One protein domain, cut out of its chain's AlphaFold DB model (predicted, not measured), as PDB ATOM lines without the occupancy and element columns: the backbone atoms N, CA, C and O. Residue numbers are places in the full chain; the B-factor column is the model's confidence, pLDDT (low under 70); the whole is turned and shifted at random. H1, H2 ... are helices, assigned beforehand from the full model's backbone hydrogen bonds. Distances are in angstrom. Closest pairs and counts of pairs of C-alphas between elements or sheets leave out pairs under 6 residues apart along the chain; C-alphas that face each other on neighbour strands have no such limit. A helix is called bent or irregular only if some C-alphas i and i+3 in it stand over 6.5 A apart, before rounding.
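Overview. This is residues 252 to 320 of the 974 residues of an uncharacterized protein of Eikenella corrodens (UniProt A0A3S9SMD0). The longest helix, H4, runs beside H1, H3 and H5 in a small four-helix bundle, with H1 and H4 pointing one way along it and H3 and H5 the other. The short H2 slants across the end of the bundle where H1 ends and H5 begins, and H3 touches no helix but is near H1, H4 and H5. The printed part has 69 residues with five named helices, H1 to H5 in chain order, and no named strand: all helix. It is compact, with a radius of gyration of the C-alphas of 10.9 A, and spans 29 by 21 by 20 A.

Along the chain. H4, residues 287 to 303, is 24.5 A long, from C-alpha 287 at (-27.409, -4.253, 10.320) to C-alpha 303 at (-27.119, 20.263, 9.183). It is neither bent nor irregular, but only just: C-alphas 288 and 291 are 6.0 A apart. H1, residues 252 to 264, is 18.4 A long and begins at (-34.432, 4.850, 13.001). H2 is residues 267 to 273, 10.6 A; H3 is residues 275 to 284, 14.3 A; H5 is residues 310 to 319, 14.4 A.

Arrangement. With residues 289 to 296 alone, H4 touches H1 at a shallow tilt of 26 degrees, the same way; the closest C-alphas, of Thr 252 and Ala 293, are 6.0 A apart. H4 and H5 form a helical hairpin and only just touch, with 3 pairs of C-alphas within 8 A, the closest Ser 294 and Phe 319 at 6.5 A. H2 touches H5 at a steep tilt of 59 degrees, C-alphas of Ala 272 and Val 311 closest at 5.5 A. H3 and H5 are near each other; H1 and H5 are apart. Every O i to N i+4 pair is within hydrogen-bond range in H1, H2, H3 and H5, and 11 of 13 in H4.

Size, cuts and confidence. The C-alphas farthest apart, of Gly 266 and Asn 288, are 30.3 A apart. The printed part has no cut and no long link. Mean pLDDT of the printed part is 71.6; 20 residues are under 70, among them 286 to 292.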
ATOM      1  N   THR A 252     -34.966   3.643  13.646       57.47
ATOM      2  CA  THR A 252     -34.432   4.850  13.001       57.47
ATOM      3  C   THR A 252     -35.309   6.076  13.236       57.47
ATOM      4  O   THR A 252     -34.773   7.126  13.567       57.47
ATOM      5  N   ASP A 253     -36.639   5.967  13.187       59.44
ATOM      6  CA  ASP A 253     -37.530   7.127  13.379       59.44
ATOM      7  C   ASP A 253     -37.499   7.630  14.831       59.44
ATOM      8  O   ASP A 253     -37.573   8.832  15.104       59.44
ATOM      9  N   LYS A 254     -37.310   6.706  15.783       62.28
ATOM     10  CA  LYS A 254     -37.068   7.039  17.193       62.28
ATOM     11  C   LYS A 254     -35.722   7.739  17.383       62.28
ATOM     12  O   LYS A 254     -35.659   8.703  18.143       62.28
ATOM     13  N   LEU A 255     -34.673   7.283  16.691       70.50
ATOM     14  CA  LEU A 255     -33.355   7.925  16.705       70.50
ATOM     15  C   LEU A 255     -33.451   9.370  16.190       70.50
ATOM     16  O   LEU A 255     -32.966  10.278  16.862       70.50
ATOM     17  N   GLN A 256     -34.118   9.596  15.052       70.19
ATOM     18  CA  GLN A 256     -34.287  10.936  14.474       70.19
ATOM     19  C   GLN A 256     -35.004  11.883  15.445       70.19
ATOM     20  O   GLN A 256     -34.512  12.971  15.745       70.19
ATOM     21  N   TYR A 257     -36.125  11.435  16.015       67.94
ATOM     22  CA  TYR A 257     -36.904  12.223  16.971       67.94
ATOM     23  C   TYR A 257     -36.120  12.551  18.256       67.94
ATOM     24  O   TYR A 257     -36.193  13.673  18.764       67.94
ATOM     25  N   TRP A 258     -35.343  11.602  18.790       72.38
ATOM     26  CA  TRP A 258     -34.539  11.821  19.999       72.38
ATOM     27  C   TRP A 258     -33.355  12.757  19.771       72.38
ATOM     28  O   TRP A 258     -33.097  13.610  20.621       72.38
ATOM     29  N   LEU A 259     -32.652  12.633  18.642       72.38
ATOM     30  CA  LEU A 259     -31.506  13.487  18.326       72.38
ATOM     31  C   LEU A 259     -31.922  14.955  18.172       72.38
ATOM     32  O   LEU A 259     -31.317  15.823  18.806       72.38
ATOM     33  N   GLU A 260     -33.000  15.222  17.432       76.44
ATOM     34  CA  GLU A 260     -33.566  16.571  17.281       76.44
ATOM     35  C   GLU A 260     -34.059  17.125  18.631       76.44
ATOM     36  O   GLU A 260     -33.745  18.257  19.009       76.44
ATOM     37  N   GLY A 261     -34.757  16.306  19.426       65.56
ATOM     38  CA  GLY A 261     -35.269  16.705  20.740       65.56
ATOM     39  C   GLY A 261     -34.175  17.016  21.770       65.56
ATOM     40  O   GLY A 261     -34.274  17.990  22.522       65.56
ATOM     41  N   TRP A 262     -33.104  16.223  21.816       72.06
ATOM     42  CA  TRP A 262     -31.991  16.447  22.743       72.06
ATOM     43  C   TRP A 262     -31.080  17.591  22.310       72.06
ATOM     44  O   TRP A 262     -30.597  18.329  23.176       72.06
ATOM     45  N   TYR A 263     -30.911  17.797  21.002       72.75
ATOM     46  CA  TYR A 263     -30.220  18.967  20.474       72.75
ATOM     47  C   TYR A 263     -30.989  20.260  20.760       72.75
ATOM     48  O   TYR A 263     -30.405  21.213  21.276       72.75
ATOM     49  N   ALA A 264     -32.309  20.288  20.551       66.56
ATOM     50  CA  ALA A 264     -33.136  21.440  20.911       66.56
ATOM     51  C   ALA A 264     -33.072  21.764  22.419       66.56
ATOM     52  O   ALA A 264     -33.100  22.926  22.817       66.56
ATOM     53  N   ALA A 265     -32.933  20.743  23.271       65.38
ATOM     54  CA  ALA A 265     -32.935  20.893  24.725       65.38
ATOM     55  C   ALA A 265     -31.574  21.253  25.359       65.38
ATOM     56  O   ALA A 265     -31.514  21.420  26.581       65.38
ATOM     57  N   GLY A 266     -30.473  21.291  24.603       60.69
ATOM     58  CA  GLY A 266     -29.147  21.583  25.169       60.69
ATOM     59  C   GLY A 266     -27.965  21.540  24.197       60.69
ATOM     60  O   GLY A 266     -26.821  21.401  24.641       60.69
ATOM     61  N   SER A 267     -28.234  21.660  22.895       72.00
ATOM     62  CA  SER A 267     -27.269  21.653  21.792       72.00
ATOM     63  C   SER A 267     -26.311  20.445  21.852       72.00
ATOM     64  O   SER A 267     -26.690  19.345  22.259       72.00
ATOM     65  N   SER A 268     -25.057  20.618  21.440       69.62
ATOM     66  CA  SER A 268     -24.049  19.553  21.344       69.62
ATOM     67  C   SER A 268     -23.643  18.951  22.694       69.62
ATOM     68  O   SER A 268     -23.336  17.763  22.775       69.62
ATOM     69  N   ARG A 269     -23.680  19.734  23.781       70.19
ATOM     70  CA  ARG A 269     -23.274  19.276  25.122       70.19
ATOM     71  C   ARG A 269     -24.204  18.190  25.663       70.19
ATOM     72  O   ARG A 269     -23.737  17.221  26.252       70.19
ATOM     73  N   LYS A 270     -25.509  18.338  25.429       72.44
ATOM     74  CA  LYS A 270     -26.525  17.378  25.877       72.44
ATOM     75  C   LYS A 270     -26.533  16.107  25.032       72.44
ATOM     76  O   LYS A 270     -26.747  15.026  25.570       72.44
ATOM     77  N   LEU A 271     -26.214  16.218  23.741       74.81
ATOM     78  CA  LEU A 271     -25.975  15.057  22.879       74.81
ATOM     79  C   LEU A 271     -24.750  14.246  23.327       74.81
ATOM     80  O   LEU A 271     -24.820  13.022  23.362       74.81
ATOM     81  N   ALA A 272     -23.660  14.913  23.723       73.88
ATOM     82  CA  ALA A 272     -22.475  14.242  24.263       73.88
ATOM     83  C   ALA A 272     -22.763  13.541  25.605       73.88
ATOM     84  O   ALA A 272     -22.310  12.422  25.831       73.88
ATOM     85  N   GLU A 273     -23.556  14.167  26.482       78.94
ATOM     86  CA  GLU A 273     -24.004  13.563  27.746       78.94
ATOM     87  C   GLU A 273     -24.891  12.329  27.511       78.94
ATOM     88  O   GLU A 273     -24.750  11.312  28.188       78.94
ATOM     89  N   LYS A 274     -25.778  12.397  26.513       79.44
ATOM     90  CA  LYS A 274     -26.725  11.329  26.162       79.44
ATOM     91  C   LYS A 274     -26.162  10.270  25.216       79.44
ATOM     92  O   LYS A 274     -26.871   9.332  24.853       79.44
ATOM     93  N   TRP A 275     -24.874  10.344  24.886       80.56
ATOM     94  CA  TRP A 275     -24.201   9.380  24.019       80.56
ATOM     95  C   TRP A 275     -24.353   7.904  24.438       80.56
ATOM     96  O   TRP A 275     -24.604   7.076  23.560       80.56
ATOM     97  N   PRO A 276     -24.286   7.523  25.730       74.75
ATOM     98  CA  PRO A 276     -24.482   6.129  26.133       74.75
ATOM     99  C   PRO A 276     -25.872   5.583  25.763       74.75
ATOM    100  O   PRO A 276     -25.989   4.422  25.371       74.75
ATOM    101  N   GLU A 277     -26.911   6.422  25.842       76.81
ATOM    102  CA  GLU A 277     -28.296   6.071  25.495       76.81
ATOM    103  C   GLU A 277     -28.466   5.944  23.972       76.81
ATOM    104  O   GLU A 277     -29.064   4.976  23.497       76.81
ATOM    105  N   ILE A 278     -27.854   6.855  23.202       75.19
ATOM    106  CA  ILE A 278     -27.814   6.798  21.729       75.19
ATOM    107  C   ILE A 278     -27.103   5.521  21.266       75.19
ATOM    108  O   ILE A 278     -27.615   4.783  20.426       75.19
ATOM    109  N   ARG A 279     -25.942   5.210  21.851       76.69
ATOM    110  CA  ARG A 279     -25.147   4.025  21.512       76.69
ATOM    111  C   ARG A 279     -25.874   2.725  21.846       76.69
ATOM    112  O   ARG A 279     -25.783   1.761  21.089       76.69
ATOM    113  N   ALA A 280     -26.600   2.685  22.962       75.06
ATOM    114  CA  ALA A 280     -27.413   1.532  23.335       75.06
ATOM    115  C   ALA A 280     -28.551   1.282  22.332       75.06
ATOM    116  O   ALA A 280     -28.835   0.125  22.030       75.06
ATOM    117  N   LEU A 281     -29.165   2.345  21.803       73.50
ATOM    118  CA  LEU A 281     -30.184   2.260  20.756       73.50
ATOM    119  C   LEU A 281     -29.572   1.806  19.417       73.50
ATOM    120  O   LEU A 281     -30.032   0.832  18.838       73.50
ATOM    121  N   LEU A 282     -28.461   2.410  18.984       74.31
ATOM    122  CA  LEU A 282     -27.744   2.017  17.758       74.31
ATOM    123  C   LEU A 282     -27.248   0.564  17.785       74.31
ATOM    124  O   LEU A 282     -27.273  -0.125  16.769       74.31
ATOM    125  N   ASN A 283     -26.826   0.063  18.948       76.44
ATOM    126  CA  ASN A 283     -26.398  -1.328  19.089       76.44
ATOM    127  C   ASN A 283     -27.547  -2.335  18.926       76.44
ATOM    128  O   ASN A 283     -27.271  -3.470  18.538       76.44
ATOM    129  N   ARG A 284     -28.793  -1.935  19.220       70.00
ATOM    130  CA  ARG A 284     -29.993  -2.783  19.114       70.00
ATOM    131  C   ARG A 284     -30.543  -2.879  17.693       70.00
ATOM    132  O   ARG A 284     -31.204  -3.869  17.391       70.00
ATOM    133  N   MET A 285     -30.209  -1.922  16.828       73.56
ATOM    134  CA  MET A 285     -30.681  -1.910  15.446       73.56
ATOM    135  C   MET A 285     -30.118  -3.085  14.625       73.56
ATOM    136  O   MET A 285     -28.947  -3.453  14.792       73.56
ATOM    137  N   PRO A 286     -30.901  -3.650  13.689       69.06
ATOM    138  CA  PRO A 286     -30.411  -4.621  12.716       69.06
ATOM    139  C   PRO A 286     -29.433  -3.971  11.715       69.06
ATOM    140  O   PRO A 286     -29.453  -2.761  11.493       69.06
ATOM    141  N   ALA A 287     -28.534  -4.764  11.120       61.41
ATOM    142  CA  ALA A 287     -27.409  -4.253  10.320       61.41
ATOM    143  C   ALA A 287     -27.838  -3.372   9.127       61.41
ATOM    144  O   ALA A 287     -27.198  -2.364   8.854       61.41
ATOM    145  N   ASN A 288     -28.966  -3.694   8.490       61.88
ATOM    146  CA  ASN A 288     -29.572  -2.924   7.396       61.88
ATOM    147  C   ASN A 288     -30.102  -1.534   7.813       61.88
ATOM    148  O   ASN A 288     -30.248  -0.651   6.968       61.88
ATOM    149  N   GLU A 289     -30.411  -1.326   9.095       63.94
ATOM    150  CA  GLU A 289     -30.858  -0.036   9.640       63.94
ATOM    151  C   GLU A 289     -29.694   0.803  10.173       63.94
ATOM    152  O   GLU A 289     -29.787   2.032  10.195       63.94
ATOM    153  N   LYS A 290     -28.568   0.174  10.535       67.94
ATOM    154  CA  LYS A 290     -27.366   0.886  10.996       67.94
ATOM    155  C   LYS A 290     -26.761   1.775   9.916       67.94
ATOM    156  O   LYS A 290     -26.312   2.871  10.242       67.94
ATOM    157  N   ASP A 291     -26.817   1.364   8.652       66.56
ATOM    158  CA  ASP A 291     -26.326   2.176   7.529       66.56
ATOM    159  C   ASP A 291     -27.200   3.420   7.312       66.56
ATOM    160  O   ASP A 291     -26.693   4.530   7.135       66.56
ATOM    161  N   LYS A 292     -28.524   3.270   7.444       68.94
ATOM    162  CA  LYS A 292     -29.480   4.389   7.397       68.94
ATOM    163  C   LYS A 292     -29.317   5.327   8.594       68.94
ATOM    164  O   LYS A 292     -29.354   6.546   8.433       68.94
ATOM    165  N   ALA A 293     -29.096   4.773   9.786       71.50
ATOM    166  CA  ALA A 293     -28.810   5.541  10.994       71.50
ATOM    167  C   ALA A 293     -27.476   6.299  10.885       71.50
ATOM    168  O   ALA A 293     -27.410   7.465  11.268       71.50
ATOM    169  N   SER A 294     -26.440   5.676  10.316       76.56
ATOM    170  CA  SER A 294     -25.140   6.301  10.027       76.56
ATOM    171  C   SER A 294     -25.300   7.479   9.062       76.56
ATOM    172  O   SER A 294     -24.881   8.595   9.377       76.56
ATOM    173  N   ALA A 295     -26.004   7.282   7.941       71.06
ATOM    174  CA  ALA A 295     -26.279   8.336   6.965       71.06
ATOM    175  C   ALA A 295     -27.068   9.511   7.572       71.06
ATOM    176  O   ALA A 295     -26.728  10.676   7.347       71.06
ATOM    177  N   TYR A 296     -28.079   9.224   8.399       76.00
ATOM    178  CA  TYR A 296     -28.835  10.260   9.100       76.00
ATOM    179  C   TYR A 296     -27.972  11.023  10.114       76.00
ATOM    180  O   TYR A 296     -27.990  12.251  10.127       76.00
ATOM    181  N   CYS A 297     -27.176  10.330  10.933       76.88
ATOM    182  CA  CYS A 297     -26.266  10.958  11.894       76.88
ATOM    183  C   CYS A 297     -25.226  11.860  11.203       76.88
ATOM    184  O   CYS A 297     -24.923  12.943  11.710       76.88
ATOM    185  N   ALA A 298     -24.716  11.457  10.034       72.31
ATOM    186  CA  ALA A 298     -23.801  12.269   9.229       72.31
ATOM    187  C   ALA A 298     -24.493  13.531   8.685       72.31
ATOM    188  O   ALA A 298     -23.970  14.644   8.812       72.31
ATOM    189  N   ALA A 299     -25.705  13.380   8.140       71.69
ATOM    190  CA  ALA A 299     -26.520  14.500   7.674       71.69
ATOM    191  C   ALA A 299     -26.889  15.462   8.816       71.69
ATOM    192  O   ALA A 299     -26.849  16.678   8.630       71.69
ATOM    193  N   PHE A 300     -27.183  14.938  10.007       79.25
ATOM    194  CA  PHE A 300     -27.503  15.712  11.205       79.25
ATOM    195  C   PHE A 300     -26.315  16.564  11.675       79.25
ATOM    196  O   PHE A 300     -26.467  17.765  11.910       79.25
ATOM    197  N   ILE A 301     -25.110  15.984  11.741       77.25
ATOM    198  CA  ILE A 301     -23.890  16.728  12.098       77.25
ATOM    199  C   ILE A 301     -23.629  17.860  11.103       77.25
ATOM    200  O   ILE A 301     -23.318  18.979  11.518       77.25
ATOM    201  N   LYS A 302     -23.809  17.596   9.803       73.62
ATOM    202  CA  LYS A 302     -23.645  18.605   8.753       73.62
ATOM    203  C   LYS A 302     -24.713  19.700   8.841       73.62
ATOM    204  O   LYS A 302     -24.376  20.878   8.768       73.62
ATOM    205  N   ARG A 303     -25.982  19.332   9.055       74.81
ATOM    206  CA  ARG A 303     -27.119  20.263   9.183       74.81
ATOM    207  C   ARG A 303     -26.942  21.239  10.348       74.81
ATOM    208  O   ARG A 303     -27.251  22.415  10.197       74.81
ATOM    209  N   HIS A 304     -26.433  20.770  11.485       73.06
ATOM    210  CA  HIS A 304     -26.250  21.598  12.684       73.06
ATOM    211  C   HIS A 304     -24.825  22.145  12.858       73.06
ATOM    212  O   HIS A 304     -24.519  22.733  13.892       73.06
ATOM    213  N   ASN A 305     -23.970  21.990  11.839       72.88
ATOM    214  CA  ASN A 305     -22.589  22.480  11.794       72.88
ATOM    215  C   ASN A 305     -21.728  22.011  12.991       72.88
ATOM    216  O   ASN A 305     -20.970  22.773  13.589       72.88
ATOM    217  N   LEU A 306     -21.876  20.736  13.362       72.62
ATOM    218  CA  LEU A 306     -21.257  20.116  14.541       72.62
ATOM    219  C   LEU A 306     -19.917  19.424  14.247       72.62
ATOM    220  O   LEU A 306     -19.419  18.668  15.085       72.62
ATOM    221  N   SER A 307     -19.323  19.685  13.085       60.78
ATOM    222  CA  SER A 307     -18.151  18.991  12.535       60.78
ATOM    223  C   SER A 307     -16.892  19.082  13.412       60.78
ATOM    224  O   SER A 307     -16.046  18.197  13.372       60.78
ATOM    225  N   SER A 308     -16.768  20.124  14.241       55.41
ATOM    226  CA  SER A 308     -15.655  20.319  15.187       55.41
ATOM    227  C   SER A 308     -16.002  19.963  16.641       55.41
ATOM    228  O   SER A 308     -15.230  20.247  17.556       55.41
ATOM    229  N   SER A 309     -17.184  19.388  16.885       69.38
ATOM    230  CA  SER A 309     -17.670  19.090  18.234       69.38
ATOM    231  C   SER A 309     -17.244  17.702  18.715       69.38
ATOM    232  O   SER A 309     -17.056  16.780  17.924       69.38
ATOM    233  N   ILE A 310     -17.192  17.519  20.039       72.50
ATOM    234  CA  ILE A 310     -16.894  16.219  20.666       72.50
ATOM    235  C   ILE A 310     -17.878  15.112  20.237       72.50
ATOM    236  O   ILE A 310     -17.538  13.934  20.266       72.50
ATOM    237  N   VAL A 311     -19.084  15.503  19.804       74.69
ATOM    238  CA  VAL A 311     -20.128  14.617  19.276       74.69
ATOM    239  C   VAL A 311     -19.693  14.018  17.937       74.69
ATOM    240  O   VAL A 311     -19.821  12.814  17.750       74.69
ATOM    241  N   HIS A 312     -19.098  14.819  17.045       74.81
ATOM    242  CA  HIS A 312     -18.558  14.323  15.776       74.81
ATOM    243  C   HIS A 312     -17.438  13.309  16.015       74.81
ATOM    244  O   HIS A 312     -17.506  12.209  15.479       74.81
ATOM    245  N   THR A 313     -16.479  13.607  16.899       73.81
ATOM    246  CA  THR A 313     -15.394  12.667  17.237       73.81
ATOM    247  C   THR A 313     -15.926  11.353  17.826       73.81
ATOM    248  O   THR A 313     -15.451  10.275  17.475       73.81
ATOM    249  N   GLN A 314     -16.935  11.412  18.704       77.19
ATOM    250  CA  GLN A 314     -17.532  10.216  19.312       77.19
ATOM    251  C   GLN A 314     -18.312   9.360  18.308       77.19
ATOM    252  O   GLN A 314     -18.272   8.131  18.389       77.19
ATOM    253  N   TRP A 315     -19.035   9.995  17.386       80.25
ATOM    254  CA  TRP A 315     -19.880   9.300  16.418       80.25
ATOM    255  C   TRP A 315     -19.052   8.762  15.253       80.25
ATOM    256  O   TRP A 315     -19.244   7.608  14.875       80.25
ATOM    257  N   ALA A 316     -18.069   9.527  14.770       74.44
ATOM    258  CA  ALA A 316     -17.102   9.081  13.770       74.44
ATOM    259  C   ALA A 316     -16.346   7.830  14.242       74.44
ATOM    260  O   ALA A 316     -16.278   6.847  13.510       74.44
ATOM    261  N   ALA A 317     -15.901   7.803  15.504       77.00
ATOM    262  CA  ALA A 317     -15.252   6.631  16.094       77.00
ATOM    263  C   ALA A 317     -16.176   5.401  16.216       77.00
ATOM    264  O   ALA A 317     -15.694   4.271  16.242       77.00
ATOM    265  N   TYR A 318     -17.497   5.592  16.321       78.94
ATOM    266  CA  TYR A 318     -18.462   4.492  16.413       78.94
ATOM    267  C   TYR A 318     -18.890   3.956  15.045       78.94
ATOM    268  O   TYR A 318     -18.985   2.743  14.878       78.94
ATOM    269  N   PHE A 319     -19.137   4.842  14.080       76.75
ATOM    270  CA  PHE A 319     -19.536   4.471  12.722       76.75
ATOM    271  C   PHE A 319     -18.346   4.192  11.791       76.75
ATOM    272  O   PHE A 319     -18.554   3.729  10.674       76.75
ATOM    273  N   GLY A 320     -17.112   4.449  12.238       68.25
ATOM    274  CA  GLY A 320     -15.901   4.250  11.443       68.25
ATOM    275  C   GLY A 320     -15.752   5.266  10.310       68.25
ATOM    276  O   GLY A 320     -15.254   4.914   9.243       68.25
TER     277      GLY A 320